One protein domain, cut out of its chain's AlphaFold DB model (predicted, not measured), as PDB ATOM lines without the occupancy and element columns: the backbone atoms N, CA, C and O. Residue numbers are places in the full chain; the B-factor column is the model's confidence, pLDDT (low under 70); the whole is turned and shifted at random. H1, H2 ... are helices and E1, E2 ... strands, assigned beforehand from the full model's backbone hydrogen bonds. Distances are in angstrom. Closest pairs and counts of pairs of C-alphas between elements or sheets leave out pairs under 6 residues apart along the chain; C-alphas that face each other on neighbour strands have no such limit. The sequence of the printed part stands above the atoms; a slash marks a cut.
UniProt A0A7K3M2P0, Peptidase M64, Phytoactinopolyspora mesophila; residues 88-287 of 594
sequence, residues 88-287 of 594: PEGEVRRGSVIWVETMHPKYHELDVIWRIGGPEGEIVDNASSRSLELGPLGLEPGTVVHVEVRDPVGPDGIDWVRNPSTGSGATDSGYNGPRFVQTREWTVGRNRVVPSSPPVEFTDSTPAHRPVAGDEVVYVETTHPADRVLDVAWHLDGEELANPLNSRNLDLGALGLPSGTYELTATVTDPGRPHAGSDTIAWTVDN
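AT A GLANCE: This is residues 88 to 287 of the 594 residues of the protein "Peptidase M64" of Phytoactinopolyspora mesophila (UniProt A0A7K3M2P0). Two lobes of strands, joined by residues 193 to 201, make a flat outline of 56 by 53 by 25 A. The first is a strongly twisted sheet, E1 E7 E6 E3 E4, mixed, with the short antiparallel pair E2 and E5 over part of one face; the second is a sandwich of E11 E10 E13 E14 on E8 E9 E12. The long loop of residues 151 to 180, with no named element, reaches out from the first lobe. The 200 printed residues include fourteen named strands and, between E5 and E6, one short helix, H1; the class is mostly strand, though under half of the residues are in named elements. The whole is compact, with a radius of gyration of the C-alphas of 18.7 A.

HOW THE PARTS SIT: Begin at E1, residues 90 to 94, an edge strand parallel to E7, residues 181 to 192; N 189 and O 92 are 2.7 A apart, within hydrogen-bond range. E7 bends by 68 degrees at residue 189 and forms a hairpin with E6, residues 144 to 150, where N 145 and O 186 are 2.8 A apart. Next to E6 find antiparallel E3, residues 111 to 116, with N 113 and O 148 at 2.8 A, then its hairpin partner, edge strand E4, residues 122 to 124, with N 116 and O 122 at 2.9 A. E2, residues 97 to 101, is antiparallel to E5, residues 131 to 133, with N 132 and O 98 at 2.8 A; E2 and E6 are near each other. H1, residues 134 to 137, only grazes the five-stranded sheet; it is too short for an O i to N i+4 pair, and its one O i to N i+3 pair is within range. In the second lobe, E9, residues 217 to 222, pairs in a staggered way with E8, residues 202 to 205, its hairpin partner, N 203 to O 221 at 2.8 A, and with E12, residues 249 to 251, N 250 to O 218 at 2.8 A. Facing them, E13, residues 261 to 269, has antiparallel E10, residues 231 to 236, N 265 to O 235 at 2.8 A, and its hairpin partner E14, residues 279 to 286, N 283 to O 264 at 2.8 A. E11, residues 239 to 241, meets E10 only at a point. The sheet E11 E10 E13 E14 and the sheet E8 E9 E12 form a sandwich, two sheets face to face; the parts that face each other are 9.2 A apart, centre to centre. Between the lobes, the closest C-alphas of E2 and E9, Glu 101 and Glu 221, are 7.4 A apart.

IN THESE COORDINATES: Find C-alpha 90 at (159.330, 99.236, 125.895), where E1 begins. E7 runs 31.1 A from C-alpha 181 to C-alpha 192 at (171.063, 89.857, 124.009). E13 spans 26.6 A, and E14 runs 23.3 A to C-alpha 286 at (148.083, 96.520, 83.873).

THE WHOLE: The C-alphas farthest apart, Ser 168 and His 275, are 58.1 A apart. The printed part has no cut; its long links are E6 to E7 and E8 to E9. Confidence is low at residues 164 to 173, with pLDDT under 70.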
ATOM      1  N   PRO A  88     156.427  95.662 119.849       96.56
ATOM      2  CA  PRO A  88     155.855  96.177 121.094       96.56
ATOM      3  C   PRO A  88     156.781  97.178 121.795       96.56
ATOM      4  O   PRO A  88     157.972  96.906 121.958       96.56
ATOM      5  N   GLU A  89     156.244  98.338 122.177       96.31
ATOM      6  CA  GLU A  89     157.013  99.394 122.846       96.31
ATOM      7  C   GLU A  89     157.535  98.947 124.218       96.31
ATOM      8  O   GLU A  89     156.950  98.092 124.894       96.31
ATOM      9  N   GLY A  90     158.654  99.543 124.635       96.38
ATOM     10  CA  GLY A  90     159.330  99.236 125.895       96.38
ATOM     11  C   GLY A  90     160.758  98.722 125.715       96.38
ATOM     12  O   GLY A  90     161.482  99.147 124.814       96.38
ATOM     13  N   GLU A  91     161.204  97.845 126.622       97.75
ATOM     14  CA  GLU A  91     162.573  97.317 126.590       97.75
ATOM     15  C   GLU A  91     162.733  96.240 125.502       97.75
ATOM     16  O   GLU A  91     162.101  95.182 125.562       97.75
ATOM     17  N   VAL A  92     163.639  96.473 124.547       97.50
ATOM     18  CA  VAL A  92     164.012  95.524 123.481       97.50
ATOM     19  C   VAL A  92     165.387  94.918 123.741       97.50
ATOM     20  O   VAL A  92     166.240  95.510 124.396       97.50
ATOM     21  N   ARG A  93     165.643  93.702 123.254       96.94
ATOM     22  CA  ARG A  93     166.929  93.029 123.494       96.94
ATOM     23  C   ARG A  93     168.038  93.634 122.634       96.94
ATOM     24  O   ARG A  93     167.839  93.940 121.467       96.94
ATOM     25  N   ARG A  94     169.255  93.723 123.173       94.56
ATOM     26  CA  ARG A  94     170.425  94.180 122.416       94.56
ATOM     27  C   ARG A  94     170.662  93.279 121.203       94.56
ATOM     28  O   ARG A  94     170.784  92.060 121.353       94.56
ATOM     29  N   GLY A  95     170.799  93.902 120.036       93.06
ATOM     30  CA  GLY A  95     171.015  93.216 118.765       93.06
ATOM     31  C   GLY A  95     169.751  92.666 118.109       93.06
ATOM     32  O   GLY A  95     169.887  91.901 117.165       93.06
ATOM     33  N   SER A  96     168.554  93.005 118.605       96.69
ATOM     34  CA  SER A  96     167.317  92.666 117.903       96.69
ATOM     35  C   SER A  96     167.125  93.508 116.646       96.69
ATOM     36  O   SER A  96     167.766  94.547 116.476       96.69
ATOM     37  N   VAL A  97     166.187  93.086 115.813       97.12
ATOM     38  CA  VAL A  97     165.555  93.937 114.808       97.12
ATOM     39  C   VAL A  97     164.285  94.511 115.416       97.12
ATOM     40  O   VAL A  97     163.517  93.786 116.052       97.12
ATOM     41  N   ILE A  98     164.100  95.816 115.271       97.69
ATOM     42  CA  ILE A  98     162.822  96.476 115.540       97.69
ATOM     43  C   ILE A  98     162.210  96.900 114.210       97.69
ATOM     44  O   ILE A  98     162.939  97.193 113.267       97.69
ATOM     45  N   TRP A  99     160.888  96.904 114.132       97.62
ATOM     46  CA  TRP A  99     160.159  97.119 112.885       97.62
ATOM     47  C   TRP A  99     158.888  97.934 113.102       97.62
ATOM     48  O   TRP A  99     158.334  97.966 114.210       97.62
ATOM     49  N   VAL A 100     158.436  98.552 112.016       98.00
ATOM     50  CA  VAL A 100     157.131  99.189 111.849       98.00
ATOM     51  C   VAL A 100     156.495  98.711 110.539       98.00
ATOM     52  O   VAL A 100     157.206  98.536 109.562       98.00
ATOM     53  N   GLU A 101     155.180  98.516 110.506       96.81
ATOM     54  CA  GLU A 101     154.400  98.290 109.276       96.81
ATOM     55  C   GLU A 101     153.478  99.498 109.106       96.81
ATOM     56  O   GLU A 101     152.708  99.844 110.018       96.81
ATOM     57  N   THR A 102     153.618 100.180 107.974       95.75
ATOM     58  CA  THR A 102     152.951 101.453 107.695       95.75
ATOM     59  C   THR A 102     151.601 101.229 107.020       95.75
ATOM     60  O   THR A 102     151.215 100.110 106.704       95.75
ATOM     61  N   MET A 103     150.844 102.299 106.787       93.69
ATOM     62  CA  MET A 103     149.812 102.239 105.751       93.69
ATOM     63  C   MET A 103     150.476 102.284 104.370       93.69
ATOM     64  O   MET A 103     151.605 102.760 104.247       93.69
ATOM     65  N   HIS A 104     149.754 101.829 103.348       93.62
ATOM     66  CA  HIS A 104     150.236 101.784 101.967       93.62
ATOM     67  C   HIS A 104     149.275 102.573 101.064       93.62
ATOM     68  O   HIS A 104     148.317 102.002 100.532       93.62
ATOM     69  N   PRO A 105     149.439 103.908 100.954       92.56
ATOM     70  CA  PRO A 105     148.781 104.690  99.917       92.56
ATOM     71  C   PRO A 105     149.132 104.138  98.534       92.56
ATOM     72  O   PRO A 105     150.227 103.638  98.309       92.56
ATOM     73  N   LYS A 106     148.186 104.243  97.599       91.44
ATOM     74  CA  LYS A 106     148.303 103.620  96.277       91.44
ATOM     75  C   LYS A 106     149.454 104.188  95.433       91.44
ATOM     76  O   LYS A 106     150.064 103.441  94.684       91.44
ATOM     77  N   TYR A 107     149.743 105.483  95.566       91.31
ATOM     78  CA  TYR A 107     150.621 106.224  94.648       91.31
ATOM     79  C   TYR A 107     151.848 106.853  95.326       91.31
ATOM     80  O   TYR A 107     152.560 107.635  94.704       91.31
ATOM     81  N   HIS A 108     152.085 106.570  96.612       93.31
ATOM     82  CA  HIS A 108     153.272 107.049  97.321       93.31
ATOM     83  C   HIS A 108     153.554 106.248  98.593       93.31
ATOM     84  O   HIS A 108     152.665 105.637  99.186       93.31
ATOM     85  N   GLU A 109     154.804 106.296  99.044       93.94
ATOM     86  CA  GLU A 109     155.245 105.694 100.301       93.94
ATOM     87  C   GLU A 109     155.232 106.693 101.468       93.94
ATOM     88  O   GLU A 109     155.363 107.900 101.280       93.94
ATOM     89  N   LEU A 110     155.122 106.175 102.696       94.94
ATOM     90  CA  LEU A 110     155.361 106.954 103.913       94.94
ATOM     91  C   LEU A 110     156.864 107.013 104.221       94.94
ATOM     92  O   LEU A 110     157.576 106.012 104.106       94.94
ATOM     93  N   ASP A 111     157.321 108.163 104.703       94.94
ATOM     94  CA  ASP A 111     158.676 108.375 105.199       94.94
ATOM     95  C   ASP A 111     158.850 107.746 106.586       94.94
ATOM     96  O   ASP A 111     158.044 107.979 107.490       94.94
ATOM     97  N   VAL A 112     159.925 106.980 106.788       97.31
ATOM     98  CA  VAL A 112     160.288 106.365 108.073       97.31
ATOM     99  C   VAL A 112     161.660 106.868 108.504       97.31
ATOM    100  O   VAL A 112     162.681 106.555 107.895       97.31
ATOM    101  N   ILE A 113     161.700 107.628 109.594       97.88
ATOM    102  CA  ILE A 113     162.926 108.232 110.119       97.88
ATOM    103  C   ILE A 113     163.240 107.633 111.486       97.88
ATOM    104  O   ILE A 113     162.522 107.853 112.463       97.88
ATOM    105  N   TRP A 114     164.357 106.915 111.570       98.31
ATOM    106  CA  TRP A 114     164.871 106.357 112.819       98.31
ATOM    107  C   TRP A 114     165.857 107.314 113.484       98.31
ATOM    108  O   TRP A 114     166.708 107.902 112.818       98.31
ATOM    109  N   ARG A 115     165.779 107.448 114.810       98.44
ATOM    110  CA  ARG A 115     166.658 108.306 115.613       98.44
ATOM    111  C   ARG A 115     167.184 107.595 116.856       98.44
ATOM    112  O   ARG A 115     166.457 106.862 117.527       98.44
ATOM    113  N   ILE A 116     168.450 107.841 117.192       98.06
ATOM    114  CA  ILE A 116     169.108 107.325 118.399       98.06
ATOM    115  C   ILE A 116     169.242 108.435 119.438       98.06
ATOM    116  O   ILE A 116     169.789 109.498 119.163       98.06
ATOM    117  N   GLY A 117     168.799 108.165 120.665       95.88
ATOM    118  CA  GLY A 117     168.816 109.124 121.771       95.88
ATOM    119  C   GLY A 117     167.494 109.864 121.989       95.88
ATOM    120  O   GLY A 117     167.467 110.804 122.780       95.88
ATOM    121  N   GLY A 118     166.410 109.427 121.339       95.31
ATOM    122  CA  GLY A 118     165.075 110.025 121.443       95.31
ATOM    123  C   GLY A 118     164.673 110.840 120.202       95.31
ATOM    124  O   GLY A 118     165.332 110.730 119.167       95.31
ATOM    125  N   PRO A 119     163.614 111.668 120.296       95.00
ATOM    126  CA  PRO A 119     163.026 112.376 119.150       95.00
ATOM    127  C   PRO A 119     163.962 113.394 118.482       95.00
ATOM    128  O   PRO A 119     163.924 113.568 117.274       95.00
ATOM    129  N   GLU A 120     164.845 114.023 119.260       96.31
ATOM    130  CA  GLU A 120     165.866 114.978 118.784       96.31
ATOM    131  C   GLU A 120     167.240 114.304 118.596       96.31
ATOM    132  O   GLU A 120     168.291 114.947 118.624       96.31
ATOM    133  N   GLY A 121     167.236 112.972 118.520       95.88
ATOM    134  CA  GLY A 121     168.424 112.140 118.429       95.88
ATOM    135  C   GLY A 121     169.115 112.178 117.066       95.88
ATOM    136  O   GLY A 121     168.650 112.797 116.110       95.88
ATOM    137  N   GLU A 122     170.234 111.461 116.969       97.06
ATOM    138  CA  GLU A 122     170.951 111.277 115.705       97.06
ATOM    139  C   GLU A 122     170.102 110.448 114.739       97.06
ATOM    140  O   GLU A 122     169.669 109.349 115.093       97.06
ATOM    141  N   ILE A 123     169.871 110.965 113.528       97.50
ATOM    142  CA  ILE A 123     169.164 110.239 112.469       97.50
ATOM    143  C   ILE A 123     170.027 109.068 112.005       97.50
ATOM    144  O   ILE A 123     171.193 109.246 111.650       97.50
ATOM    145  N   VAL A 124     169.434 107.878 111.967       96.19
ATOM    146  CA  VAL A 124     170.033 106.718 111.315       96.19
ATOM    147  C   VAL A 124     169.584 106.715 109.867       96.19
ATOM    148  O   VAL A 124     168.415 106.467 109.580       96.19
ATOM    149  N   ASP A 125     170.514 106.979 108.955       91.94
ATOM    150  CA  ASP A 125     170.253 106.812 107.531       91.94
ATOM    151  C   ASP A 125     170.189 105.316 107.193       91.94
ATOM    152  O   ASP A 125     171.207 104.622 107.126       91.94
ATOM    153  N   ASN A 126     168.968 104.812 107.041       91.56
ATOM    154  CA  ASN A 126     168.669 103.456 106.593       91.56
ATOM    155  C   ASN A 126     167.764 103.459 105.350       91.56
ATOM    156  O   ASN A 126     167.011 102.506 105.149       91.56
ATOM    157  N   ALA A 127     167.815 104.537 104.555       91.19
ATOM    158  CA  ALA A 127     167.013 104.715 103.345       91.19
ATOM    159  C   ALA A 127     165.502 104.472 103.553       91.19
ATOM    160  O   ALA A 127     164.861 103.774 102.771       91.19
ATOM    161  N   SER A 128     164.934 105.033 104.628       91.44
ATOM    162  CA  SER A 128     163.505 104.908 104.965       91.44
ATOM    163  C   SER A 128     163.044 103.457 105.203       91.44
ATOM    164  O   SER A 128     161.882 103.098 104.995       91.44
ATOM    165  N   SER A 129     163.953 102.571 105.632       94.31
ATOM    166  CA  SER A 129     163.600 101.175 105.890       94.31
ATOM    167  C   SER A 129     162.646 101.045 107.079       94.31
ATOM    168  O   SER A 129     162.798 101.683 108.124       94.31
ATOM    169  N   ARG A 130     161.675 100.142 106.929       95.94
ATOM    170  CA  ARG A 130     160.652  99.800 107.930       95.94
ATOM    171  C   ARG A 130     161.206  98.937 109.065       95.94
ATOM    172  O   ARG A 130     160.512  98.667 110.039       95.94
ATOM    173  N   SER A 131     162.468  98.527 108.962       96.38
ATOM    174  CA  SER A 131     163.191  97.777 109.983       96.38
ATOM    175  C   SER A 131     164.502  98.465 110.349       96.38
ATOM    176  O   SER A 131     165.189  99.042 109.506       96.38
ATOM    177  N   LEU A 132     164.885  98.349 111.617       97.38
ATOM    178  CA  LEU A 132     166.170  98.803 112.126       97.38
ATOM    179  C   LEU A 132     166.880  97.667 112.863       97.38
ATOM    180  O   LEU A 132     166.432  97.186 113.908       97.38
ATOM    181  N   GLU A 133     168.029  97.257 112.332       96.31
ATOM    182  CA  GLU A 133     168.899  96.275 112.972       96.31
ATOM    183  C   GLU A 133     169.747  96.933 114.068       96.31
ATOM    184  O   GLU A 133     170.649  97.726 113.799       96.31
ATOM    185  N   LEU A 134     169.513  96.576 115.333       96.81
ATOM    186  CA  LEU A 134     170.240  97.179 116.459       96.81
ATOM    187  C   LEU A 134     171.654  96.607 116.646       96.81
ATOM    188  O   LEU A 134     172.465  97.172 117.382       96.81
ATOM    189  N   GLY A 135     171.948  95.455 116.037       93.81
ATOM    190  CA  GLY A 135     173.234  94.761 116.164       93.81
ATOM    191  C   GLY A 135     174.412  95.590 115.648       93.81
ATOM    192  O   GLY A 135     175.326  95.863 116.434       93.81
ATOM    193  N   PRO A 136     174.384  96.026 114.374       95.19
ATOM    194  CA  PRO A 136     175.425  96.868 113.779       95.19
ATOM    195  C   PRO A 136     175.629  98.207 114.498       95.19
ATOM    196  O   PRO A 136     176.754  98.695 114.568       95.19
ATOM    197  N   LEU A 137     174.568  98.768 115.087       95.44
ATOM    198  CA  LEU A 137     174.615 100.056 115.789       95.44
ATOM    199  C   LEU A 137     175.351  99.989 117.136       95.44
ATOM    200  O   LEU A 137     175.752 101.014 117.679       95.44
ATOM    201  N   GLY A 138     175.522  98.795 117.716       94.31
ATOM    202  CA  GLY A 138     176.350  98.602 118.910       94.31
ATOM    203  C   GLY A 138     175.850  99.285 120.191       94.31
ATOM    204  O   GLY A 138     176.594  99.300 121.172       94.31
ATOM    205  N   LEU A 139     174.608  99.774 120.214       95.69
ATOM    206  CA  LEU A 139     174.039 100.648 121.250       95.69
ATOM    207  C   LEU A 139     174.183 100.100 122.683       95.69
ATOM    208  O   LEU A 139     174.072  98.891 122.932       95.69
ATOM    209  N   GLU A 140     174.407 101.009 123.637       95.94
ATOM    210  CA  GLU A 140     174.520 100.686 125.062       95.94
ATOM    211  C   GLU A 140     173.141 100.489 125.715       95.94
ATOM    212  O   GLU A 140     172.165 101.131 125.311       95.94
ATOM    213  N   PRO A 141     173.022  99.640 126.753       96.94
ATOM    214  CA  PRO A 141     171.766  99.488 127.474       96.94
ATOM    215  C   PRO A 141     171.278 100.810 128.084       96.94
ATOM    216  O   PRO A 141     172.045 101.520 128.732       96.94
ATOM    217  N   GLY A 142     169.992 101.105 127.924       96.88
ATOM    218  CA  GLY A 142     169.358 102.370 128.293       96.88
ATOM    219  C   GLY A 142     169.268 103.383 127.146       96.88
ATOM    220  O   GLY A 142     168.600 104.398 127.313       96.88
ATOM    221  N   THR A 143     169.897 103.119 125.994       98.12
ATOM    222  CA  THR A 143     169.752 103.968 124.800       98.12
ATOM    223  C   THR A 143     168.312 103.917 124.295       98.12
ATOM    224  O   THR A 143     167.757 102.827 124.142       98.12
ATOM    225  N   VAL A 144     167.720 105.081 124.027       98.38
ATOM    226  CA  VAL A 144     166.388 105.198 123.419       98.38
ATOM    227  C   VAL A 144     166.521 105.165 121.903       98.38
ATOM    228  O   VAL A 144     167.376 105.849 121.342       98.38
ATOM    229  N   VAL A 145     165.674 104.378 121.252       98.44
ATOM    230  CA  VAL A 145     165.490 104.368 119.803       98.44
ATOM    231  C   VAL A 145     164.093 104.887 119.517       98.44
ATOM    232  O   VAL A 145     163.124 104.387 120.085       98.44
ATOM    233  N   HIS A 146     164.011 105.895 118.663       98.44
ATOM    234  CA  HIS A 146     162.783 106.571 118.281       98.44
ATOM    235  C   HIS A 146     162.550 106.371 116.784       98.44
ATOM    236  O   HIS A 146     163.505 106.394 116.008       98.44
ATOM    237  N   VAL A 147     161.299 106.200 116.375       98.50
ATOM    238  CA  VAL A 147     160.903 106.243 114.964       98.50
ATOM    239  C   VAL A 147     159.808 107.274 114.778       98.50
ATOM    240  O   VAL A 147     158.887 107.346 115.590       98.50
ATOM    241  N   GLU A 148     159.910 108.039 113.703       97.81
ATOM    242  CA  GLU A 148     158.848 108.882 113.170       97.81
ATOM    243  C   GLU A 148     158.431 108.313 111.817       97.81
ATOM    244  O   GLU A 148     159.274 108.097 110.950       97.81
ATOM    245  N   VAL A 149     157.139 108.055 111.655       97.69
ATOM    246  CA  VAL A 149     156.530 107.679 110.382       97.69
ATOM    247  C   VAL A 149     155.652 108.831 109.931       97.69
ATOM    248  O   VAL A 149     154.818 109.301 110.712       97.69
ATOM    249  N   ARG A 150     155.835 109.274 108.690       94.50
ATOM    250  CA  ARG A 150     155.187 110.455 108.132       94.50
ATOM    251  C   ARG A 150     154.626 110.175 106.747       94.50
ATOM    252  O   ARG A 150     155.315 109.653 105.884       94.50
ATOM    253  N   ASP A 151     153.384 110.570 106.531       93.25
ATOM    254  CA  ASP A 151     152.836 110.741 105.194       93.25
ATOM    255  C   ASP A 151     153.415 112.034 104.590       93.25
ATOM    256  O   ASP A 151     153.282 113.088 105.224       93.25
ATOM    257  N   PRO A 152     154.076 111.987 103.416       91.94
ATOM    258  CA  PRO A 152     154.718 113.152 102.808       91.94
ATOM    259  C   PRO A 152     153.727 114.189 102.260       91.94
ATOM    260  O   PRO A 152     154.145 115.124 101.576       91.94
ATOM    261  N   VAL A 153     152.420 114.064 102.516       88.12
ATOM    262  CA  VAL A 153     151.468 115.126 102.177       88.12
ATOM    263  C   VAL A 153     151.773 116.440 102.901       88.12
ATOM    264  O   VAL A 153     152.207 116.469 104.053       88.12
ATOM    265  N   GLY A 154     151.493 117.550 102.225       82.56
ATOM    266  CA  GLY A 154     151.773 118.893 102.723       82.56
ATOM    267  C   GLY A 154     152.502 119.746 101.687       82.56
ATOM    268  O   GLY A 154     152.992 119.222 100.690       82.56
ATOM    269  N   PRO A 155     152.620 121.060 101.929       76.94
ATOM    270  CA  PRO A 155     153.241 122.001 100.995       76.94
ATOM    271  C   PRO A 155     154.733 121.728 100.743       76.94
ATOM    272  O   PRO A 155     155.259 122.135  99.713       76.94
ATOM    273  N   ASP A 156     155.411 121.043 101.670       77.19
ATOM    274  CA  ASP A 156     156.831 120.686 101.555       77.19
ATOM    275  C   ASP A 156     157.059 119.314 100.878       77.19
ATOM    276  O   ASP A 156     158.207 118.920 100.668       77.19
ATOM    277  N   GLY A 157     155.987 118.586 100.549       82.88
ATOM    278  CA  GLY A 157     156.027 117.275  99.900       82.88
ATOM    279  C   GLY A 157     154.972 117.170  98.798       82.88
ATOM    280  O   GLY A 157     155.045 117.886  97.799       82.88
ATOM    281  N   ILE A 158     153.991 116.280  98.962       82.88
ATOM    282  CA  ILE A 158     152.853 116.164  98.042       82.88
ATOM    283  C   ILE A 158     151.834 117.256  98.408       82.88
ATOM    284  O   ILE A 158     151.012 117.069  99.316       82.88
ATOM    285  N   ASP A 159     151.902 118.401  97.715       74.62
ATOM    286  CA  ASP A 159     151.072 119.599  97.955       74.62
ATOM    287  C   ASP A 159     149.613 119.408  97.510       74.62
ATOM    288  O   ASP A 159     149.114 120.042  96.584       74.62
ATOM    289  N   TRP A 160     148.923 118.490  98.180       76.06
ATOM    290  CA  TRP A 160     147.516 118.179  97.941       76.06
ATOM    291  C   TRP A 160     146.685 118.154  99.240       76.06
ATOM    292  O   TRP A 160     145.467 118.322  99.206       76.06
ATOM    293  N   VAL A 161     147.331 118.028 100.408       80.31
ATOM    294  CA  VAL A 161     146.706 118.182 101.736       80.31
ATOM    295  C   VAL A 161     147.397 119.320 102.476       80.31
ATOM    296  O   VAL A 161     148.494 119.159 103.003       80.31
ATOM    297  N   ARG A 162     146.759 120.485 102.549       79.69
ATOM    298  CA  ARG A 162     147.361 121.721 103.062       79.69
ATOM    299  C   ARG A 162     147.014 122.018 104.512       79.69
ATOM    300  O   ARG A 162     147.884 122.500 105.220       79.69
ATOM    301  N   ASN A 163     145.792 121.761 104.989       73.00
ATOM    302  CA  ASN A 163     145.443 121.705 106.423       73.00
ATOM    303  C   ASN A 163     143.959 121.300 106.631       73.00
ATOM    304  O   ASN A 163     143.102 122.171 106.832       73.00
ATOM    305  N   PRO A 164     143.615 120.001 106.644       61.41
ATOM    306  CA  PRO A 164     142.237 119.558 106.838       61.41
ATOM    307  C   PRO A 164     141.739 119.859 108.262       61.41
ATOM    308  O   PRO A 164     142.062 119.152 109.223       61.41
ATOM    309  N   SER A 165     140.864 120.858 108.427       57.53
ATOM    310  CA  SER A 165     140.198 121.101 109.714       57.53
ATOM    311  C   SER A 165     139.124 120.031 109.964       57.53
ATOM    312  O   SER A 165     138.055 120.048 109.360       57.53
ATOM    313  N   THR A 166     139.358 119.070 110.853       52.28
ATOM    314  CA  THR A 166     138.399 117.955 111.046       52.28
ATOM    315  C   THR A 166     137.353 118.170 112.144       52.28
ATOM    316  O   THR A 166     136.530 117.278 112.367       52.28
ATOM    317  N   GLY A 167     137.316 119.331 112.804       50.25
ATOM    318  CA  GLY A 167     136.318 119.646 113.829       50.25
ATOM    319  C   GLY A 167     135.939 121.125 113.876       50.25
ATOM    320  O   GLY A 167     136.697 121.983 113.443       50.25
ATOM    321  N   SER A 168     134.777 121.430 114.460       42.09
ATOM    322  CA  SER A 168     134.332 122.800 114.772       42.09
ATOM    323  C   SER A 168     135.060 123.429 115.973       42.09
ATOM    324  O   SER A 168     134.797 124.580 116.306       42.09
ATOM    325  N   GLY A 169     135.964 122.684 116.622       42.62
ATOM    326  CA  GLY A 169     136.775 123.144 117.755       42.62
ATOM    327  C   GLY A 169     138.131 122.443 117.898       42.62
ATOM    328  O   GLY A 169     138.733 122.527 118.962       42.62
ATOM    329  N   ALA A 170     138.603 121.734 116.866       43.28
ATOM    330  CA  ALA A 170     139.938 121.138 116.863       43.28
ATOM    331  C   ALA A 170     140.908 122.096 116.164       43.28
ATOM    332  O   ALA A 170     140.838 122.275 114.950       43.28
ATOM    333  N   THR A 171     141.784 122.717 116.945       42.81
ATOM    334  CA  THR A 171     143.025 123.323 116.456       42.81
ATOM    335  C   THR A 171     143.911 122.224 115.859       42.81
ATOM    336  O   THR A 171     144.150 121.219 116.524       42.81
ATOM    337  N   ASP A 172     144.364 122.413 114.620       51.25
ATOM    338  CA  ASP A 172     145.545 121.784 114.008       51.25
ATOM    339  C   ASP A 172     145.739 120.271 114.163       51.25
ATOM    340  O   ASP A 172     146.670 119.789 114.803       51.25
ATOM    341  N   SER A 173     144.934 119.496 113.441       54.97
ATOM    342  CA  SER A 173     145.331 118.140 113.043       54.97
ATOM    343  C   SER A 173     145.823 118.107 111.592       54.97
ATOM    344  O   SER A 173     145.497 117.145 110.897       54.97
ATOM    345  N   GLY A 174     146.464 119.183 111.112       70.50
ATOM    346  CA  GLY A 174     146.945 119.323 109.729       70.50
ATOM    347  C   GLY A 174     147.918 118.213 109.324       70.50
ATOM    348  O   GLY A 174     148.068 117.225 110.036       70.50
ATOM    349  N   TYR A 175     148.640 118.362 108.215       80.62
ATOM    350  CA  TYR A 175     149.595 117.341 107.746       80.62
ATOM    351  C   TYR A 175     150.730 117.004 108.750       80.62
ATOM    352  O   TYR A 175     151.446 116.028 108.581       80.62
ATOM    353  N   ASN A 176     150.866 117.754 109.852       84.94
ATOM    354  CA  ASN A 176     151.762 117.450 110.980       84.94
ATOM    355  C   ASN A 176     151.089 116.734 112.171       84.94
ATOM    356  O   ASN A 176     151.730 116.482 113.190       84.94
ATOM    357  N   GLY A 177     149.787 116.469 112.093       86.56
ATOM    358  CA  GLY A 177     149.008 115.858 113.163       86.56
ATOM    359  C   GLY A 177     149.083 114.326 113.181       86.56
ATOM    360  O   GLY A 177     149.582 113.714 112.238       86.56
ATOM    361  N   PRO A 178     148.484 113.679 114.200       89.50
ATOM    362  CA  PRO A 178     148.547 112.224 114.410       89.50
ATOM    363  C   PRO A 178     147.990 111.379 113.252       89.50
ATOM    364  O   PRO A 178     148.240 110.177 113.170       89.50
ATOM    365  N   ARG A 179     147.220 111.998 112.352       89.00
ATOM    366  CA  ARG A 179     146.703 111.363 111.138       89.00
ATOM    367  C   ARG A 179     147.756 111.148 110.070       89.00
ATOM    368  O   ARG A 179     147.587 110.242 109.284       89.00
ATOM    369  N   PHE A 180     148.785 111.977 110.036       90.81
ATOM    370  CA  PHE A 180     149.818 111.943 109.005       90.81
ATOM    371  C   PHE A 180     151.201 111.719 109.611       90.81
ATOM    372  O   PHE A 180     152.142 111.435 108.889       90.81
ATOM    373  N   VAL A 181     151.335 111.814 110.939       93.06
ATOM    374  CA  VAL A 181     152.587 111.596 111.662       93.06
ATOM    375  C   VAL A 181     152.333 110.701 112.867       93.06
ATOM    376  O   VAL A 181     151.440 110.961 113.670       93.06
ATOM    377  N   GLN A 182     153.134 109.656 113.024       95.25
ATOM    378  CA  GLN A 182     153.112 108.757 114.176       95.25
ATOM    379  C   GLN A 182     154.533 108.525 114.664       95.25
ATOM    380  O   GLN A 182     155.467 108.479 113.870       95.25
ATOM    381  N   THR A 183     154.702 108.353 115.973       97.06
ATOM    382  CA  THR A 183     156.012 108.060 116.565       97.06
ATOM    383  C   THR A 183     155.942 106.878 117.518       97.06
ATOM    384  O   THR A 183     154.891 106.633 118.113       97.06
ATOM    385  N   ARG A 184     157.038 106.125 117.656       97.94
ATOM    386  CA  ARG A 184     157.180 105.024 118.630       97.94
ATOM    387  C   ARG A 184     158.561 105.039 119.258       97.94
ATOM    388  O   ARG A 184     159.524 105.483 118.628       97.94
ATOM    389  N   GLU A 185     158.659 104.524 120.481       97.94
ATOM    390  CA  GLU A 185     159.925 104.478 121.213       97.94
ATOM    391  C   GLU A 185     160.217 103.125 121.871       97.94
ATOM    392  O   GLU A 185     159.363 102.460 122.462       97.94
ATOM    393  N   TRP A 186     161.497 102.752 121.840       98.50
ATOM    394  CA  TRP A 186     162.028 101.567 122.505       98.50
ATOM    395  C   TRP A 186     163.285 101.905 123.293       98.50
ATOM    396  O   TRP A 186     164.062 102.783 122.927       98.50
ATOM    397  N   THR A 187     163.528 101.171 124.378       98.31
ATOM    398  CA  THR A 187     164.775 101.269 125.147       98.31
ATOM    399  C   THR A 187     165.601 100.004 124.966       98.31
ATOM    400  O   THR A 187     165.113  98.896 125.178       98.31
ATOM    401  N   VAL A 188     166.877 100.147 124.616       98.06
ATOM    402  CA  VAL A 188     167.790  99.009 124.473       98.06
ATOM    403  C   VAL A 188     168.071  98.394 125.846       98.06
ATOM    404  O   VAL A 188     168.615  99.035 126.741       98.06
ATOM    405  N   GLY A 189     167.718  97.129 126.025       97.12
ATOM    406  CA  GLY A 189     167.937  96.354 127.240       97.12
ATOM    407  C   GLY A 189     169.339  95.752 127.341       97.12
ATOM    408  O   GLY A 189     170.143  95.759 126.409       97.12
ATOM    409  N   ARG A 190     169.645  95.164 128.504       95.75
ATOM    410  CA  ARG A 190     170.957  94.524 128.764       95.75
ATOM    411  C   ARG A 190     171.079  93.124 128.163       95.75
ATOM    412  O   ARG A 190     172.188  92.637 127.949       95.75
ATOM    413  N   ASN A 191     169.948  92.459 127.944       96.62
ATOM    414  CA  ASN A 191     169.900  91.086 127.457       96.62
ATOM    415  C   ASN A 191     170.102  91.048 125.943       96.62
ATOM    416  O   ASN A 191     169.542  91.873 125.229       96.62
ATOM    417  N   ARG A 192     170.867  90.071 125.450       95.06
ATOM    418  CA  ARG A 192     171.063  89.857 124.009       95.06
ATOM    419  C   ARG A 192     169.837  89.213 123.378       95.06
ATOM    420  O   ARG A 192     169.158  88.431 124.046       95.06
ATOM    421  N   VAL A 193     169.588  89.538 122.110       95.81
ATOM    422  CA  VAL A 193     168.537  88.921 121.298       95.81
ATOM    423  C   VAL A 193     168.643  87.396 121.348       95.81
ATOM    424  O   VAL A 193     169.738  86.831 121.369       95.81
ATOM    425  N   VAL A 194     167.490  86.738 121.421       94.06
ATOM    426  CA  VAL A 194     167.387  85.286 121.283       94.06
ATOM    427  C   VAL A 194     166.848  85.039 119.881       94.06
ATOM    428  O   VAL A 194     165.739  85.507 119.615       94.06
ATOM    429  N   PRO A 195     167.603  84.353 119.004       90.31
ATOM    430  CA  PRO A 195     167.149  84.078 117.652       90.31
ATOM    431  C   PRO A 195     165.775  83.421 117.641       90.31
ATOM    432  O   PRO A 195     165.518  82.488 118.410       90.31
ATOM    433  N   SER A 196     164.902  83.906 116.764       88.25
ATOM    434  CA  SER A 196     163.605  83.288 116.514       88.25
ATOM    435  C   SER A 196     163.543  82.725 115.095       88.25
ATOM    436  O   SER A 196     164.364  83.006 114.216       88.25
ATOM    437  N   SER A 197     162.606  81.806 114.902       90.06
ATOM    438  CA  SER A 197     162.476  81.010 113.684       90.06
ATOM    439  C   SER A 197     161.012  80.937 113.248       90.06
ATOM    440  O   SER A 197     160.484  79.829 113.140       90.06
ATOM    441  N   PRO A 198     160.336  82.087 113.041       93.06
ATOM    442  CA  PRO A 198     158.986  82.077 112.488       93.06
ATOM    443  C   PRO A 198     158.979  81.432 111.085       93.06
ATOM    444  O   PRO A 198     160.052  81.273 110.482       93.06
ATOM    445  N   PRO A 199     157.806  81.021 110.574       94.81
ATOM    446  CA  PRO A 199     157.650  80.655 109.168       94.81
ATOM    447  C   PRO A 199     158.146  81.774 108.246       94.81
ATOM    448  O   PRO A 199     158.079  82.944 108.613       94.81
ATOM    449  N   VAL A 200     158.678  81.409 107.080       97.25
ATOM    450  CA  VAL A 200     159.067  82.361 106.030       97.25
ATOM    451  C   VAL A 200     157.842  82.551 105.147       97.25
ATOM    452  O   VAL A 200     157.560  81.689 104.323       97.25
ATOM    453  N   GLU A 201     157.081  83.609 105.400       97.69
ATOM    454  CA  GLU A 201     155.794  83.865 104.746       97.69
ATOM    455  C   GLU A 201     155.524  85.368 104.654       97.69
ATOM    456  O   GLU A 201     156.035  86.154 105.468       97.69
ATOM    457  N   PHE A 202     154.715  85.747 103.667       98.25
ATOM    458  CA  PHE A 202     154.098  87.065 103.625       98.25
ATOM    459  C   PHE A 202     152.920  87.122 104.604       98.25
ATOM    460  O   PHE A 202     152.107  86.201 104.687       98.25
ATOM    461  N   THR A 203     152.829  88.202 105.375       97.06
ATOM    462  CA  THR A 203     151.779  88.416 106.384       97.06
ATOM    463  C   THR A 203     150.710  89.407 105.936       97.06
ATOM    464  O   THR A 203     149.612  89.399 106.491       97.06
ATOM    465  N   ASP A 204     151.028  90.251 104.955       97.44
ATOM    466  CA  ASP A 204     150.124  91.201 104.303       97.44
ATOM    467  C   ASP A 204     150.696  91.558 102.921       97.44
ATOM    468  O   ASP A 204     151.886  91.345 102.672       97.44
ATOM    469  N   SER A 205     149.872  92.072 102.014       97.88
ATOM    470  CA  SER A 205     150.310  92.470 100.675       97.88
ATOM    471  C   SER A 205     149.265  93.313  99.951       97.88
ATOM    472  O   SER A 205     148.071  93.235 100.258       97.88
ATOM    473  N   THR A 206     149.677  94.009  98.887       97.75
ATOM    474  CA  THR A 206     148.723  94.522  97.893       97.75
ATOM    475  C   THR A 206     147.802  93.377  97.437       97.75
ATOM    476  O   THR A 206     148.287  92.260  97.210       97.75
ATOM    477  N   PRO A 207     146.476  93.582  97.312       95.38
ATOM    478  CA  PRO A 207     145.573  92.506  96.918       95.38
ATOM    479  C   PRO A 207     145.908  91.934  95.532       95.38
ATOM    480  O   PRO A 207     145.898  92.659  94.548       95.38
ATOM    481  N   ALA A 208     146.140  90.622  95.455       94.56
ATOM    482  CA  ALA A 208     146.550  89.920  94.229       94.56
ATOM    483  C   ALA A 208     145.395  89.350  93.380       94.56
ATOM    484  O   ALA A 208     145.622  88.652  92.400       94.56
ATOM    485  N   HIS A 209     144.139  89.599  93.763       91.31
ATOM    486  CA  HIS A 209     142.958  89.071  93.058       91.31
ATOM    487  C   HIS A 209     142.464  89.978  91.922       91.31
ATOM    488  O   HIS A 209     141.416  89.716  91.338       91.31
ATOM    489  N   ARG A 210     143.171  91.077  91.662       92.00
ATOM    490  CA  ARG A 210     142.919  92.002  90.559       92.00
ATOM    491  C   ARG A 210     144.250  92.599  90.093       92.00
ATOM    492  O   ARG A 210     145.149  92.717  90.932       92.00
ATOM    493  N   PRO A 211     144.367  92.981  88.815       96.81
ATOM    494  CA  PRO A 211     145.489  93.766  88.333       96.81
ATOM    495  C   PRO A 211     145.711  95.060  89.128       96.81
ATOM    496  O   PRO A 211     144.764  95.640  89.671       96.81
ATOM    497  N   VAL A 212     146.973  95.481  89.192       97.19
ATOM    498  CA  VAL A 212     147.422  96.788  89.699       97.19
ATOM    499  C   VAL A 212     147.801  97.684  88.520       97.19
ATOM    500  O   VAL A 212     148.309  97.179  87.522       97.19
ATOM    501  N   ALA A 213     147.577  98.990  88.632       96.38
ATOM    502  CA  ALA A 213     147.997  99.967  87.632       96.38
ATOM    503  C   ALA A 213     149.532 100.103  87.563       96.38
ATOM    504  O   ALA A 213     150.254  99.833  88.528       96.38
ATOM    505  N   GLY A 214     150.034 100.542  86.407       95.06
ATOM    506  CA  GLY A 214     151.467 100.700  86.139       95.06
ATOM    507  C   GLY A 214     152.168 101.797  86.950       95.06
ATOM    508  O   GLY A 214     153.393 101.884  86.913       95.06
ATOM    509  N   ASP A 215     151.417 102.613  87.692       95.31
ATOM    510  CA  ASP A 215     151.899 103.694  88.555       95.31
ATOM    511  C   ASP A 215     151.634 103.450  90.055       95.31
ATOM    512  O   ASP A 215     151.800 104.354  90.878       95.31
ATOM    513  N   GLU A 216     151.237 102.231  90.438       96.25
ATOM    514  CA  GLU A 216     151.002 101.874  91.839       96.25
ATOM    515  C   GLU A 216     152.284 101.542  92.607       96.25
ATOM    516  O   GLU A 216     153.254 100.998  92.075       96.25
ATOM    517  N   VAL A 217     152.234 101.760  93.920       97.31
ATOM    518  CA  VAL A 217     153.186 101.184  94.869       97.31
ATOM    519  C   VAL A 217     152.666  99.822  95.335       97.31
ATOM    520  O   VAL A 217     151.717  99.726  96.117       97.31
ATOM    521  N   VAL A 218     153.309  98.745  94.883       98.38
ATOM    522  CA  VAL A 218     153.002  97.376  95.325       98.38
ATOM    523  C   VAL A 218     153.772  97.069  96.605       98.38
ATOM    524  O   VAL A 218     154.981  97.288  96.661       98.38
ATOM    525  N   TYR A 219     153.103  96.535  97.631       98.12
ATOM    526  CA  TYR A 219     153.730  96.222  98.917       98.12
ATOM    527  C   TYR A 219     153.591  94.753  99.321       98.12
ATOM    528  O   TYR A 219     152.643  94.057  98.945       98.12
ATOM    529  N   VAL A 220     154.526  94.319 100.165       98.31
ATOM    530  CA  VAL A 220     154.480  93.061 100.916       98.31
ATOM    531  C   VAL A 220     154.941  93.274 102.350       98.31
ATOM    532  O   VAL A 220     155.943  93.932 102.591       98.31
ATOM    533  N   GLU A 221     154.278  92.642 103.307       97.69
ATOM    534  CA  GLU A 221     154.761  92.531 104.682       97.69
ATOM    535  C   GLU A 221     155.174  91.094 104.971       97.69
ATOM    536  O   GLU A 221     154.611  90.144 104.428       97.69
ATOM    537  N   THR A 222     156.185  90.919 105.817       97.38
ATOM    538  CA  THR A 222     156.782  89.607 106.098       97.38
ATOM    539  C   THR A 222     156.720  89.288 107.579       97.38
ATOM    540  O   THR A 222     156.685  90.185 108.416       97.38
ATOM    541  N   THR A 223     156.837  88.011 107.941       96.38
ATOM    542  CA  THR A 223     157.112  87.670 109.341       96.38
ATOM    543  C   THR A 223     158.400  88.333 109.839       96.38
ATOM    544  O   THR A 223     159.356  88.543 109.092       96.38
ATOM    545  N   HIS A 224     158.441  88.631 111.142       95.56
ATOM    546  CA  HIS A 224     159.539  89.375 111.767       95.56
ATOM    547  C   HIS A 224     160.362  88.487 112.719       95.56
ATOM    548  O   HIS A 224     160.018  88.362 113.904       95.56
ATOM    549  N   PRO A 225     161.448  87.829 112.257       95.75
ATOM    550  CA  PRO A 225     162.431  87.231 113.151       95.75
ATOM    551  C   PRO A 225     163.023  88.279 114.100       95.75
ATOM    552  O   PRO A 225     163.235  89.431 113.739       95.75
ATOM    553  N   ALA A 226     163.335  87.880 115.332       94.62
ATOM    554  CA  ALA A 226     163.778  88.824 116.357       94.62
ATOM    555  C   ALA A 226     165.178  89.401 116.087       94.62
ATOM    556  O   ALA A 226     165.544  90.403 116.692       94.62
ATOM    557  N   ASP A 227     165.978  88.737 115.253       94.94
ATOM    558  CA  ASP A 227     167.427  88.918 115.119       94.94
ATOM    559  C   ASP A 227     167.912  89.214 113.692       94.94
ATOM    560  O   ASP A 227     169.110  89.410 113.509       94.94
ATOM    561  N   ARG A 228     167.020  89.233 112.693       94.75
ATOM    562  CA  ARG A 228     167.358  89.522 111.290       94.75
ATOM    563  C   ARG A 228     166.125  89.936 110.493       94.75
ATOM    564  O   ARG A 228     165.009  89.582 110.865       94.75
ATOM    565  N   VAL A 229     166.356  90.620 109.381       95.94
ATOM    566  CA  VAL A 229     165.337  90.947 108.377       95.94
ATOM    567  C   VAL A 229     165.318  89.826 107.327       95.94
ATOM    568  O   VAL A 229     166.371  89.291 106.985       95.94
ATOM    569  N   LEU A 230     164.134  89.415 106.864       97.25
ATOM    570  CA  LEU A 230     164.007  88.460 105.749       97.25
ATOM    571  C   LEU A 230     164.380  89.133 104.415       97.25
ATOM    572  O   LEU A 230     164.339  90.356 104.325       97.25
ATOM    573  N   ASP A 231     164.721  88.379 103.376       97.44
ATOM    574  CA  ASP A 231     165.048  88.949 102.060       97.44
ATOM    575  C   ASP A 231     163.836  88.885 101.134       97.44
ATOM    576  O   ASP A 231     163.199  87.835 101.050       97.44
ATOM    577  N   VAL A 232     163.535  89.984 100.439       98.31
ATOM    578  CA  VAL A 232     162.487  90.060  99.412       98.31
ATOM    579  C   VAL A 232     163.120  90.329  98.053       98.31
ATOM    580  O   VAL A 232     163.765  91.358  97.846       98.31
ATOM    581  N   ALA A 233     162.906  89.406  97.119       98.38
ATOM    582  CA  ALA A 233     163.291  89.554  95.722       98.38
ATOM    583  C   ALA A 233     162.054  89.851  94.869       98.38
ATOM    584  O   ALA A 233     161.053  89.139  94.970       98.38
ATOM    585  N   TRP A 234     162.142  90.879  94.029       98.75
ATOM    586  CA  TRP A 234     161.098  91.269  93.082       98.75
ATOM    587  C   TRP A 234     161.472  90.793  91.683       98.75
ATOM    588  O   TRP A 234     162.638  90.891  91.306       98.75
ATOM    589  N   HIS A 235     160.505  90.308  90.908       98.69
ATOM    590  CA  HIS A 235     160.709  89.971  89.500       98.69
ATOM    591  C   HIS A 235     159.560  90.491  88.644       98.69
ATOM    592  O   HIS A 235     158.407  90.394  89.059       98.69
ATOM    593  N   LEU A 236     159.874  90.973  87.444       98.50
ATOM    594  CA  LEU A 236     158.912  91.371  86.418       98.50
ATOM    595  C   LEU A 236     159.096  90.466  85.198       98.50
ATOM    596  O   LEU A 236     160.206  90.359  84.681       98.50
ATOM    597  N   ASP A 237     158.047  89.757  84.784       98.06
ATOM    598  CA  ASP A 237     158.083  88.722  83.736       98.06
ATOM    599  C   ASP A 237     159.209  87.684  83.937       98.06
ATOM    600  O   ASP A 237     159.816  87.163  82.997       98.06
ATOM    601  N   GLY A 238     159.508  87.381  85.204       97.69
ATOM    602  CA  GLY A 238     160.577  86.471  85.613       97.69
ATOM    603  C   GLY A 238     161.990  87.072  85.621       97.69
ATOM    604  O   GLY A 238     162.920  86.386  86.048       97.69
ATOM    605  N   GLU A 239     162.178  88.328  85.203       98.12
ATOM    606  CA  GLU A 239     163.449  89.047  85.332       98.12
ATOM    607  C   GLU A 239     163.568  89.709  86.711       98.12
ATOM    608  O   GLU A 239     162.677  90.435  87.142       98.12
ATOM    609  N   GLU A 240     164.673  89.465  87.423       98.06
ATOM    610  CA  GLU A 240     164.914  90.021  88.760       98.06
ATOM    611  C   GLU A 240     165.106  91.546  88.710       98.06
ATOM    612  O   GLU A 240     165.979  92.062  88.005       98.06
ATOM    613  N   LEU A 241     164.315  92.267  89.505       98.19
ATOM    614  CA  LEU A 241     164.444  93.703  89.715       98.19
ATOM    615  C   LEU A 241     165.438  93.982  90.844       98.19
ATOM    616  O   LEU A 241     165.455  93.316  91.881       98.19
ATOM    617  N   ALA A 242     166.263  95.016  90.671       96.81
ATOM    618  CA  ALA A 242     167.244  95.393  91.676       96.81
ATOM    619  C   ALA A 242     166.558  95.846  92.977       96.81
ATOM    620  O   ALA A 242     165.902  96.884  93.006       96.81
ATOM    621  N   ASN A 243     166.797  95.119  94.072       96.25
ATOM    622  CA  ASN A 243     166.323  95.487  95.408       96.25
ATOM    623  C   ASN A 243     167.478  95.639  96.424       96.25
ATOM    624  O   ASN A 243     167.532  94.927  97.428       96.25
ATOM    625  N   PRO A 244     168.446  96.547  96.188       93.50
ATOM    626  CA  PRO A 244     169.659  96.649  97.009       93.50
ATOM    627  C   PRO A 244     169.392  97.081  98.457       93.50
ATOM    628  O   PRO A 244     170.233  96.858  99.325       93.50
ATOM    629  N   LEU A 245     168.241  97.707  98.712       93.00
ATOM    630  CA  LEU A 245     167.811  98.155 100.038       93.00
ATOM    631  C   LEU A 245     166.900  97.139 100.737       93.00
ATOM    632  O   LEU A 245     166.440  97.407 101.845       93.00
ATOM    633  N   ASN A 246     166.638  95.990 100.103       94.94
ATOM    634  CA  ASN A 246     165.699  94.984 100.590       94.94
ATOM    635  C   ASN A 246     164.324  95.610 100.920       94.94
ATOM    636  O   ASN A 246     163.723  95.343 101.962       94.94
ATOM    637  N   SER A 247     163.846  96.503 100.049       94.44
ATOM    638  CA  SER A 247     162.568  97.197 100.187       94.44
ATOM    639  C   SER A 247     161.396  96.223 100.140       94.44
ATOM    640  O   SER A 247     161.425  95.202  99.443       94.44
ATOM    641  N   ARG A 248     160.358  96.581 100.892       95.44
ATOM    642  CA  ARG A 248     159.055  95.910 100.952       95.44
ATOM    643  C   ARG A 248     158.004  96.531 100.048       95.44
ATOM    644  O   ARG A 248     156.940  95.949  99.879       95.44
ATOM    645  N   ASN A 249     158.331  97.673  99.460       96.75
ATOM    646  CA  ASN A 249     157.506  98.381  98.503       96.75
ATOM    647  C   ASN A 249     158.251  98.459  97.167       96.75
ATOM    648  O   ASN A 249     159.479  98.606  97.147       96.75
ATOM    649  N   LEU A 250     157.499  98.373  96.078       97.50
ATOM    650  CA  LEU A 250     157.963  98.575  94.717       97.50
ATOM    651  C   LEU A 250     157.072  99.627  94.054       97.50
ATOM    652  O   LEU A 250     155.898  99.372  93.804       97.50
ATOM    653  N   ASP A 251     157.645 100.794  93.775       96.56
ATOM    654  CA  ASP A 251     157.019 101.842  92.968       96.56
ATOM    655  C   ASP A 251     157.098 101.452  91.484       96.56
ATOM    656  O   ASP A 251     158.178 101.478  90.883       96.56
ATOM    657  N   LEU A 252     155.965 101.043  90.904       97.50
ATOM    658  CA  LEU A 252     155.877 100.666  89.493       97.50
ATOM    659  C   LEU A 252     156.048 101.875  88.565       97.50
ATOM    660  O   LEU A 252     156.676 101.746  87.509       97.50
ATOM    661  N   GLY A 253     155.597 103.061  88.985       95.44
ATOM    662  CA  GLY A 253     155.730 104.294  88.210       95.44
ATOM    663  C   GLY A 253     157.194 104.674  87.986       95.44
ATOM    664  O   GLY A 253     157.574 105.122  86.900       95.44
ATOM    665  N   ALA A 254     158.056 104.399  88.971       95.94
ATOM    666  CA  ALA A 254     159.499 104.599  88.859       95.94
ATOM    667  C   ALA A 254     160.186 103.670  87.836       95.94
ATOM    668  O   ALA A 254     161.300 103.970  87.394       95.94
ATOM    669  N   LEU A 255     159.548 102.561  87.438       96.44
ATOM    670  CA  LEU A 255     160.090 101.637  86.435       96.44
ATOM    671  C   LEU A 255     159.909 102.151  85.000       96.44
ATOM    672  O   LEU A 255     160.644 101.720  84.111       96.44
ATOM    673  N   GLY A 256     158.962 103.070  84.767       95.62
ATOM    674  CA  GLY A 256     158.700 103.638  83.441       95.62
ATOM    675  C   GLY A 256     158.333 102.572  82.406       95.62
ATOM    676  O   GLY A 256     158.883 102.566  81.300       95.62
ATOM    677  N   LEU A 257     157.457 101.637  82.788       96.25
ATOM    678  CA  LEU A 257     157.069 100.513  81.944       96.25
ATOM    679  C   LEU A 257     156.431 101.008  80.634       96.25
ATOM    680  O   LEU A 257     155.608 101.927  80.650       96.25
ATOM    681  N   PRO A 258     156.769 100.410  79.477       97.19
ATOM    682  CA  PRO A 258     155.990 100.587  78.258       97.19
ATOM    683  C   PRO A 258     154.563 100.068  78.434       97.19
ATOM    684  O   PRO A 258     154.305  99.224  79.297       97.19
ATOM    685  N   SER A 259     153.648 100.512  77.571       96.50
ATOM    686  CA  SER A 259     152.291  99.968  77.571       96.50
ATOM    687  C   SER A 259     152.299  98.452  77.357       96.50
ATOM    688  O   SER A 259     153.011  97.949  76.482       96.50
ATOM    689  N   GLY A 260     151.537  97.739  78.185       96.44
ATOM    690  CA  GLY A 260     151.446  96.283  78.175       96.44
ATOM    691  C   GLY A 260     150.990  95.714  79.517       96.44
ATOM    692  O   GLY A 260     150.853  96.442  80.499       96.44
ATOM    693  N   THR A 261     150.791  94.401  79.546       97.19
ATOM    694  CA  THR A 261     150.459  93.641  80.755       97.19
ATOM    695  C   THR A 261     151.668  92.817  81.189       97.19
ATOM    696  O   THR A 261     152.265  92.136  80.353       97.19
ATOM    697  N   TYR A 262     152.000  92.841  82.481       97.81
ATOM    698  CA  TYR A 262     153.190  92.185  83.034       97.81
ATOM    699  C   TYR A 262     152.844  91.287  84.228       97.81
ATOM    700  O   TYR A 262     151.896  91.557  84.966       97.81
ATOM    701  N   GLU A 263     153.633  90.241  84.460       98.19
ATOM    702  CA  GLU A 263     153.588  89.444  85.688       98.19
ATOM    703  C   GLU A 263     154.617  89.983  86.689       98.19
ATOM    704  O   GLU A 263     155.825  89.880  86.482       98.19
ATOM    705  N   LEU A 264     154.147  90.535  87.807       98.75
ATOM    706  CA  LEU A 264     154.999  90.925  88.927       98.75
ATOM    707  C   LEU A 264     154.989  89.823  89.981       98.75
ATOM    708  O   LEU A 264     153.923  89.377  90.397       98.75
ATOM    709  N   THR A 265     156.154  89.430  90.488       98.69
ATOM    710  CA  THR A 265     156.255  88.487  91.611       98.69
ATOM    711  C   THR A 265     157.172  89.004  92.711       98.69
ATOM    712  O   THR A 265     158.185  89.655  92.447       98.69
ATOM    713  N   ALA A 266     156.827  88.684  93.957       98.75
ATOM    714  CA  ALA A 266     157.680  88.887  95.120       98.75
ATOM    715  C   ALA A 266     157.943  87.543  95.795       98.75
ATOM    716  O   ALA A 266     157.006  86.789  96.063       98.75
ATOM    717  N   THR A 267     159.201  87.257  96.122       98.62
ATOM    718  CA  THR A 267     159.603  86.048  96.848       98.62
ATOM    719  C   THR A 267     160.310  86.424  98.141       98.62
ATOM    720  O   THR A 267     161.317  87.131  98.107       98.62
ATOM    721  N   VAL A 268     159.824  85.911  99.276       98.50
ATOM    722  CA  VAL A 268     160.488  86.070 100.576       98.50
ATOM    723  C   VAL A 268     161.331  84.843 100.925       98.50
ATOM    724  O   VAL A 268     160.890  83.700 100.787       98.50
ATOM    725  N   THR A 269     162.553  85.078 101.402       97.75
ATOM    726  CA  THR A 269     163.492  84.045 101.869       97.75
ATOM    727  C   THR A 269     164.136  84.430 103.202       97.75
ATOM    728  O   THR A 269     164.093  85.581 103.630       97.75
ATOM    729  N   ASP A 270     164.728  83.456 103.898       96.88
ATOM    730  CA  ASP A 270     165.445  83.701 105.153       96.88
ATOM    731  C   ASP A 270     166.969  83.627 104.947       96.88
ATOM    732  O   ASP A 270     167.499  82.515 104.814       96.88
ATOM    733  N   PRO A 271     167.703  84.759 104.993       95.19
ATOM    734  CA  PRO A 271     169.157  84.764 104.795       95.19
ATOM    735  C   PRO A 271     169.908  83.963 105.863       95.19
ATOM    736  O   PRO A 271     170.974  83.397 105.608       95.19
ATOM    737  N   GLY A 272     169.352  83.875 107.075       92.94
ATOM    738  CA  GLY A 272     169.908  83.086 108.172       92.94
ATOM    739  C   GLY A 272     169.550  81.600 108.096       92.94
ATOM    740  O   GLY A 272     170.163  80.785 108.792       92.94
ATOM    741  N   ARG A 273     168.564  81.224 107.269       92.94
ATOM    742  CA  ARG A 273     168.114  79.838 107.072       92.94
ATOM    743  C   ARG A 273     167.768  79.559 105.595       92.94
ATOM    744  O   ARG A 273     166.600  79.330 105.286       92.94
ATOM    745  N   PRO A 274     168.765  79.410 104.702       87.62
ATOM    746  CA  PRO A 274     168.538  79.214 103.261       87.62
ATOM    747  C   PRO A 274     167.726  77.964 102.866       87.62
ATOM    748  O   PRO A 274     167.334  77.807 101.716       87.62
ATOM    749  N   HIS A 275     167.498  77.034 103.799       89.69
ATOM    750  CA  HIS A 275     166.709  75.814 103.587       89.69
ATOM    751  C   HIS A 275     165.339  75.844 104.282       89.69
ATOM    752  O   HIS A 275     164.679  74.810 104.358       89.69
ATOM    753  N   ALA A 276     164.915  76.992 104.822       89.06
ATOM    754  CA  ALA A 276     163.623  77.141 105.499       89.06
ATOM    755  C   ALA A 276     162.422  77.216 104.537       89.06
ATOM    756  O   ALA A 276     161.287  77.258 105.004       89.06
ATOM    757  N   GLY A 277     162.669  77.185 103.223       92.31
ATOM    758  CA  GLY A 277     161.661  77.426 102.195       92.31
ATOM    759  C   GLY A 277     161.558  78.906 101.838       92.31
ATOM    760  O   GLY A 277     162.337  79.732 102.320       92.31
ATOM    761  N   SER A 278     160.606  79.207 100.967       97.00
ATOM    762  CA  SER A 278     160.259  80.548 100.517       97.00
ATOM    763  C   SER A 278     158.747  80.642 100.375       97.00
ATOM    764  O   SER A 278     158.077  79.618 100.223       97.00
ATOM    765  N   ASP A 279     158.241  81.864 100.372       98.31
ATOM    766  CA  ASP A 279     156.864  82.165  99.996       98.31
ATOM    767  C   ASP A 279     156.872  83.119  98.800       98.31
ATOM    768  O   ASP A 279     157.845  83.849  98.590       98.31
ATOM    769  N   THR A 280     155.865  83.038  97.937       98.31
ATOM    770  CA  THR A 280     155.808  83.806  96.689       98.31
ATOM    771  C   THR A 280     154.385  84.224  96.387       98.31
ATOM    772  O   THR A 280     153.470  83.403  96.405       98.31
ATOM    773  N   ILE A 281     154.230  85.499  96.063       98.50
ATOM    774  CA  ILE A 281     152.980  86.100  95.613       98.50
ATOM    775  C   ILE A 281     153.199  86.724  94.233       98.50
ATOM    776  O   ILE A 281     154.316  87.131  93.904       98.50
ATOM    777  N   ALA A 282     152.141  86.751  93.428       98.25
ATOM    778  CA  ALA A 282     152.150  87.283  92.075       98.25
ATOM    779  C   ALA A 282     150.989  88.261  91.874       98.25
ATOM    780  O   ALA A 282     149.912  88.055  92.435       98.25
ATOM    781  N   TRP A 283     151.206  89.273  91.042       98.38
ATOM    782  CA  TRP A 283     150.203  90.217  90.562       98.38
ATOM    783  C   TRP A 283     150.299  90.330  89.049       98.38
ATOM    784  O   TRP A 283     151.373  90.185  88.465       98.38
ATOM    785  N   THR A 284     149.177  90.674  88.437       98.06
ATOM    786  CA  THR A 284     149.172  91.233  87.091       98.06
ATOM    787  C   THR A 284     149.356  92.743  87.206       98.06
ATOM    788  O   THR A 284     148.628  93.385  87.961       98.06
ATOM    789  N   VAL A 285     150.311  93.311  86.478       98.12
ATOM    790  CA  VAL A 285     150.427  94.760  86.287       98.12
ATOM    791  C   VAL A 285     149.763  95.104  84.967       98.12
ATOM    792  O   VAL A 285     150.176  94.603  83.921       98.12
ATOM    793  N   ASP A 286     148.747  95.951  85.030       97.38
ATOM    794  CA  ASP A 286     148.083  96.520  83.873       97.38
ATOM    795  C   ASP A 286     148.617  97.932  83.611       97.38
ATOM    796  O   ASP A 286     148.410  98.857  84.399       97.38
ATOM    797  N   ASN A 287     149.347  98.075  82.509       96.69
ATOM    798  CA  ASN A 287     149.865  99.348  82.022       96.69
ATOM    799  C   ASN A 287     149.333  99.655  80.608       96.69
ATOM    800  O   ASN A 287     149.963 100.379  79.830       96.69
TER     801      ASN A 287